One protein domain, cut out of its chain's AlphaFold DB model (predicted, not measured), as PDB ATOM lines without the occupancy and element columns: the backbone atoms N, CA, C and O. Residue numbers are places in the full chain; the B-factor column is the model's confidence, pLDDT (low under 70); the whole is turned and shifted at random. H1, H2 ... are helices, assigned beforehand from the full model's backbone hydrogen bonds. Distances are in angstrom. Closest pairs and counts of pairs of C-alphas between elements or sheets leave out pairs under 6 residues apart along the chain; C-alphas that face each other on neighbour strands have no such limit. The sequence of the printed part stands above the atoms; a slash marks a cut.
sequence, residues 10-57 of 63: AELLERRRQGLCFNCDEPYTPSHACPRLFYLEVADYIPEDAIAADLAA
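AT A GLANCE: This is residues 10 to 57 of the 63 residues of an uncharacterized protein of Aegilops tauschii subsp. strangulata (UniProt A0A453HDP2). With little regular structure, the model is two short helices, H1 and H2, at far ends of a long unnamed stretch: after H1 this stretch winds in loops, then runs out as an arm, residues 38 to 57, which stands free and ends with H2. The arm makes much of the length. The printed part has 48 residues with two named helices, H1 then H2, and no named strand; its class is all helix, with under half of the residues in named elements. The whole is extended, with a radius of gyration of the C-alphas of 17.7 A and spans of 48 by 23 by 15 A.

IN THESE COORDINATES: H1, residues 10 to 18, is 12.4 A long and begins at C-alpha 10 (16.550, 10.340, 19.840). H2, residues 48 to 56, is 12.2 A long and ends at C-alpha 56 (9.572, 36.676, -11.012).

HOW THE PARTS SIT: H1 and H2 are apart, with no C-alpha of one within 8 A of the other. In both, every O i to N i+4 pair is within hydrogen-bond range.

THE WHOLE: The farthest C-alphas, of Arg 17 and Asp 49, are 48.4 A apart. The 29-residue link is long. The printed part has no cut; its mean pLDDT is 87.5, and residue 57 is under 70.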
ATOM      1  N   ALA A  10      15.987  11.660  19.569       96.75
ATOM      2  CA  ALA A  10      16.550  10.340  19.840       96.75
ATOM      3  C   ALA A  10      17.547   9.902  18.752       96.75
ATOM      4  O   ALA A  10      18.640   9.441  19.069       96.75
ATOM      5  N   GLU A  11      17.219  10.110  17.475       94.88
ATOM      6  CA  GLU A  11      18.114   9.768  16.358       94.88
ATOM      7  C   GLU A  11      19.379  10.639  16.328       94.88
ATOM      8  O   GLU A  11      20.457  10.151  15.993       94.88
ATOM      9  N   LEU A  12      19.269  11.919  16.695       95.00
ATOM     10  CA  LEU A  12      20.413  12.822  16.857       95.00
ATOM     11  C   LEU A  12      21.361  12.342  17.958       95.00
ATOM     12  O   LEU A  12      22.580  12.336  17.766       95.00
ATOM     13  N   LEU A  13      20.805  11.939  19.104       96.25
ATOM     14  CA  LEU A  13      21.588  11.415  20.220       96.25
ATOM     15  C   LEU A  13      22.304  10.121  19.827       96.25
ATOM     16  O   LEU A  13      23.485   9.961  20.129       96.25
ATOM     17  N   GLU A  14      21.609   9.234  19.124       96.31
ATOM     18  CA  GLU A  14      22.168   7.963  18.680       96.31
ATOM     19  C   GLU A  14      23.281   8.165  17.642       96.31
ATOM     20  O   GLU A  14      24.372   7.616  17.791       96.31
ATOM     21  N   ARG A  15      23.090   9.066  16.669       95.31
ATOM     22  CA  ARG A  15      24.171   9.460  15.748       95.31
ATOM     23  C   ARG A  15      25.376  10.053  16.469       95.31
ATOM     24  O   ARG A  15      26.506   9.716  16.129       95.31
ATOM     25  N   ARG A  16      25.155  10.901  17.484       95.19
ATOM     26  CA  ARG A  16      26.244  11.465  18.298       95.19
ATOM     27  C   ARG A  16      27.023  10.369  19.028       95.19
ATOM     28  O   ARG A  16      28.245  10.442  19.066       95.19
ATOM     29  N   ARG A  17      26.337   9.364  19.585       96.56
ATOM     30  CA  ARG A  17      26.973   8.207  20.246       96.56
ATOM     31  C   ARG A  17      27.812   7.377  19.278       96.56
ATOM     32  O   ARG A  17      28.897   6.944  19.642       96.56
ATOM     33  N   GLN A  18      27.321   7.198  18.056       95.75
ATOM     34  CA  GLN A  18      28.013   6.459  16.996       95.75
ATOM     35  C   GLN A  18      29.110   7.282  16.302       95.75
ATOM     36  O   GLN A  18      29.866   6.740  15.502       95.75
ATOM     37  N   GLY A  19      29.203   8.586  16.588       95.31
ATOM     38  CA  GLY A  19      30.156   9.482  15.937       95.31
ATOM     39  C   GLY A  19      29.878   9.668  14.446       95.31
ATOM     40  O   GLY A  19      30.816   9.856  13.680       95.31
ATOM     41  N   LEU A  20      28.614   9.600  14.021       95.69
ATOM     42  CA  LEU A  20      28.214   9.760  12.622       95.69
ATOM     43  C   LEU A  20      27.782  11.191  12.316       95.69
ATOM     44  O   LEU A  20      27.201  11.888  13.154       95.69
ATOM     45  N   CYS A  21      28.020  11.610  11.077       93.75
ATOM     46  CA  CYS A  21      27.540  12.875  10.551       93.75
ATOM     47  C   CYS A  21      26.011  12.975  10.649       93.75
ATOM     48  O   CYS A  21      25.282  12.003  10.458       93.75
ATOM     49  N   PHE A  22      25.494  14.174  10.911       91.12
ATOM     50  CA  PHE A  22      24.051  14.397  11.030       91.12
ATOM     51  C   PHE A  22      23.315  14.342   9.688       91.12
ATOM     52  O   PHE A  22      22.125  14.033   9.657       91.12
ATOM     53  N   ASN A  23      24.017  14.601   8.582       89.62
ATOM     54  CA  ASN A  23      23.442  14.583   7.237       89.62
ATOM     55  C   ASN A  23      23.757  13.288   6.470       89.62
ATOM     56  O   ASN A  23      22.977  12.893   5.595       89.62
ATOM     57  N   CYS A  24      24.875  12.616   6.769       89.50
ATOM     58  CA  CYS A  24      25.269  11.372   6.113       89.50
ATOM     59  C   CYS A  24      25.610  10.229   7.073       89.50
ATOM     60  O   CYS A  24      25.278  10.269   8.250       89.50
ATOM     61  N   ASP A  25      26.172   9.158   6.524       90.56
ATOM     62  CA  ASP A  25      26.489   7.925   7.245       90.56
ATOM     63  C   ASP A  25      28.018   7.757   7.380       90.56
ATOM     64  O   ASP A  25      28.517   6.679   7.676       90.56
ATOM     65  N   GLU A  26      28.760   8.845   7.143       93.50
ATOM     66  CA  GLU A  26      30.208   8.937   7.331       93.50
ATOM     67  C   GLU A  26      30.544   9.440   8.747       93.50
ATOM     68  O   GLU A  26      29.702  10.089   9.382       93.50
ATOM     69  N   PRO A  27      31.764   9.182   9.251       95.19
ATOM     70  CA  PRO A  27      32.203   9.675  10.550       95.19
ATOM     71  C   PRO A  27      32.148  11.202  10.651       95.19
ATOM     72  O   PRO A  27      32.539  11.925   9.734       95.19
ATOM     73  N   TYR A  28      31.702  11.701  11.798       95.19
ATOM     74  CA  TYR A  28      31.715  13.120  12.112       95.19
ATOM     75  C   TYR A  28      33.125  13.550  12.528       95.19
ATOM     76  O   TYR A  28      33.607  13.191  13.603       95.19
ATOM     77  N   THR A  29      33.772  14.363  11.695       93.44
ATOM     78  CA  THR A  29      35.021  15.053  12.034       93.44
ATOM     79  C   THR A  29      34.864  16.557  11.806       93.44
ATOM     80  O   THR A  29      34.058  16.967  10.972       93.44
ATOM     81  N   PRO A  30      35.643  17.413  12.491       89.88
ATOM     82  CA  PRO A  30      35.628  18.855  12.229       89.88
ATOM     83  C   PRO A  30      35.979  19.225  10.780       89.88
ATOM     84  O   PRO A  30      35.595  20.286  10.305       89.88
ATOM     85  N   SER A  31      36.710  18.355  10.078       92.81
ATOM     86  CA  SER A  31      37.081  18.512   8.670       92.81
ATOM     87  C   SER A  31      36.081  17.887   7.690       92.81
ATOM     88  O   SER A  31      36.297  17.952   6.481       92.81
ATOM     89  N   HIS A  32      35.008  17.257   8.174       92.19
ATOM     90  CA  HIS A  32      34.047  16.576   7.316       92.19
ATOM     91  C   HIS A  32      33.164  17.593   6.579       92.19
ATOM     92  O   HIS A  32      32.255  18.193   7.156       92.19
ATOM     93  N   ALA A  33      33.400  17.747   5.277       90.31
ATOM     94  CA  ALA A  33      32.508  18.461   4.372       90.31
ATOM     95  C   ALA A  33      31.454  17.483   3.836       90.31
ATOM     96  O   ALA A  33      31.729  16.676   2.948       90.31
ATOM     97  N   CYS A  34      30.247  17.520   4.405       90.31
ATOM     98  CA  CYS A  34      29.214  16.559   4.042       90.31
ATOM     99  C   CYS A  34      28.713  16.803   2.606       90.31
ATOM    100  O   CYS A  34      28.175  17.876   2.336       90.31
ATOM    101  N   PRO A  35      28.741  15.802   1.707       85.81
ATOM    102  CA  PRO A  35      28.263  15.958   0.327       85.81
ATOM    103  C   PRO A  35      26.743  16.162   0.233       85.81
ATOM    104  O   PRO A  35      26.213  16.499  -0.822       85.81
ATOM    105  N   ARG A  36      26.018  15.913   1.332       82.81
ATOM    106  CA  ARG A  36      24.574  16.158   1.447       82.81
ATOM    107  C   ARG A  36      24.264  17.548   2.010       82.81
ATOM    108  O   ARG A  36      23.086  17.869   2.148       82.81
ATOM    109  N   LEU A  37      25.271  18.324   2.412       82.81
ATOM    110  CA  LEU A  37      25.089  19.712   2.820       82.81
ATOM    111  C   LEU A  37      25.032  20.575   1.557       82.81
ATOM    112  O   LEU A  37      25.853  20.411   0.659       82.81
ATOM    113  N   PHE A  38      24.048  21.467   1.475       76.75
ATOM    114  CA  PHE A  38      24.021  22.492   0.439       76.75
ATOM    115  C   PHE A  38      24.637  23.774   0.994       76.75
ATOM    116  O   PHE A  38      24.508  24.067   2.184       76.75
ATOM    117  N   TYR A  39      25.300  24.527   0.125       75.94
ATOM    118  CA  TYR A  39      25.809  25.850   0.451       75.94
ATOM    119  C   TYR A  39      24.747  26.882   0.101       75.94
ATOM    120  O   TYR A  39      24.100  26.786  -0.942       75.94
ATOM    121  N   LEU A  40      24.556  27.844   0.997       80.19
ATOM    122  CA  LEU A  40      23.785  29.039   0.715       80.19
ATOM    123  C   LEU A  40      24.783  30.176   0.532       80.19
ATOM    124  O   LEU A  40      25.460  30.560   1.484       80.19
ATOM    125  N   GLU A  41      24.891  30.670  -0.694       78.75
ATOM    126  CA  GLU A  41      25.625  31.899  -0.977       78.75
ATOM    127  C   GLU A  41      24.702  33.085  -0.703       78.75
ATOM    128  O   GLU A  41      23.541  33.096  -1.116       78.75
ATOM    129  N   VAL A  42      25.210  34.067   0.038       80.75
ATOM    130  CA  VAL A  42      24.495  35.302   0.361       80.75
ATOM    131  C   VAL A  42      25.349  36.447  -0.159       80.75
ATOM    132  O   VAL A  42      26.533  36.518   0.158       80.75
ATOM    133  N   ALA A  43      24.763  37.315  -0.977       83.50
ATOM    134  CA  ALA A  43      25.435  38.527  -1.421       83.50
ATOM    135  C   ALA A  43      25.268  39.633  -0.369       83.50
ATOM    136  O   ALA A  43      24.176  39.817   0.168       83.50
ATOM    137  N   ASP A  44      26.339  40.388  -0.112       83.88
ATOM    138  CA  ASP A  44      26.348  41.491   0.865       83.88
ATOM    139  C   ASP A  44      25.413  42.648   0.466       83.88
ATOM    140  O   ASP A  44      24.962  43.420   1.313       83.88
ATOM    141  N   TYR A  45      25.104  42.764  -0.827       86.81
ATOM    142  CA  TYR A  45      24.127  43.698  -1.369       86.81
ATOM    143  C   TYR A  45      23.421  43.058  -2.563       86.81
ATOM    144  O   TYR A  45      24.068  42.650  -3.530       86.81
ATOM    145  N   ILE A  46      22.094  42.985  -2.494       84.06
ATOM    146  CA  ILE A  46      21.245  42.539  -3.597       84.06
ATOM    147  C   ILE A  46      20.377  43.740  -3.980       84.06
ATOM    148  O   ILE A  46      19.542  44.134  -3.165       84.06
ATOM    149  N   PRO A  47      20.569  44.353  -5.163       86.88
ATOM    150  CA  PRO A  47      19.724  45.460  -5.592       86.88
ATOM    151  C   PRO A  47      18.271  44.990  -5.723       86.88
ATOM    152  O   PRO A  47      18.019  43.869  -6.172       86.88
ATOM    153  N   GLU A  48      17.312  45.838  -5.357       83.62
ATOM    154  CA  GLU A  48      15.885  45.488  -5.325       83.62
ATOM    155  C   GLU A  48      15.374  44.949  -6.670       83.62
ATOM    156  O   GLU A  48      14.569  44.017  -6.698       83.62
ATOM    157  N   ASP A  49      15.901  45.466  -7.782       83.75
ATOM    158  CA  ASP A  49      15.572  44.998  -9.130       83.75
ATOM    159  C   ASP A  49      16.004  43.538  -9.369       83.75
ATOM    160  O   ASP A  49      15.311  42.792 -10.063       83.75
ATOM    161  N   ALA A  50      17.113  43.094  -8.763       82.19
ATOM    162  CA  ALA A  50      17.563  41.703  -8.833       82.19
ATOM    163  C   ALA A  50      16.701  40.778  -7.959       82.19
ATOM    164  O   ALA A  50      16.379  39.670  -8.380       82.19
ATOM    165  N   ILE A  51      16.248  41.252  -6.791       81.62
ATOM    166  CA  ILE A  51      15.294  40.513  -5.945       81.62
ATOM    167  C   ILE A  51      13.970  40.322  -6.694       81.62
ATOM    168  O   ILE A  51      13.407  39.226  -6.712       81.62
ATOM    169  N   ALA A  52      13.475  41.385  -7.337       82.19
ATOM    170  CA  ALA A  52      12.259  41.331  -8.138       82.19
ATOM    171  C   ALA A  52      12.398  40.356  -9.319       82.19
ATOM    172  O   ALA A  52      11.463  39.603  -9.597       82.19
ATOM    173  N   ALA A  53      13.561  40.325  -9.975       79.50
ATOM    174  CA  ALA A  53      13.847  39.390 -11.059       79.50
ATOM    175  C   ALA A  53      13.874  37.922 -10.588       79.50
ATOM    176  O   ALA A  53      13.249  37.076 -11.231       79.50
ATOM    177  N   ASP A  54      14.520  37.621  -9.457       77.62
ATOM    178  CA  ASP A  54      14.585  36.260  -8.900       77.62
ATOM    179  C   ASP A  54      13.210  35.742  -8.457       77.62
ATOM    180  O   ASP A  54      12.875  34.578  -8.676       77.62
ATOM    181  N   LEU A  55      12.376  36.608  -7.874       78.19
ATOM    182  CA  LEU A  55      11.011  36.255  -7.470       78.19
ATOM    183  C   LEU A  55      10.056  36.102  -8.662       78.19
ATOM    184  O   LEU A  55       9.073  35.364  -8.572       78.19
ATOM    185  N   ALA A  56      10.331  36.793  -9.770       76.75
ATOM    186  CA  ALA A  56       9.572  36.676 -11.012       76.75
ATOM    187  C   ALA A  56       9.999  35.467 -11.865       76.75
ATOM    188  O   ALA A  56       9.285  35.102 -12.805       76.75
ATOM    189  N   ALA A  57      11.135  34.829 -11.555       66.25
ATOM    190  CA  ALA A  57      11.561  33.618 -12.236       66.25
ATOM    191  C   ALA A  57      10.568  32.474 -11.946       66.25
ATOM    192  O   ALA A  57      10.209  32.235 -10.788       66.25
TER     193      ALA A  57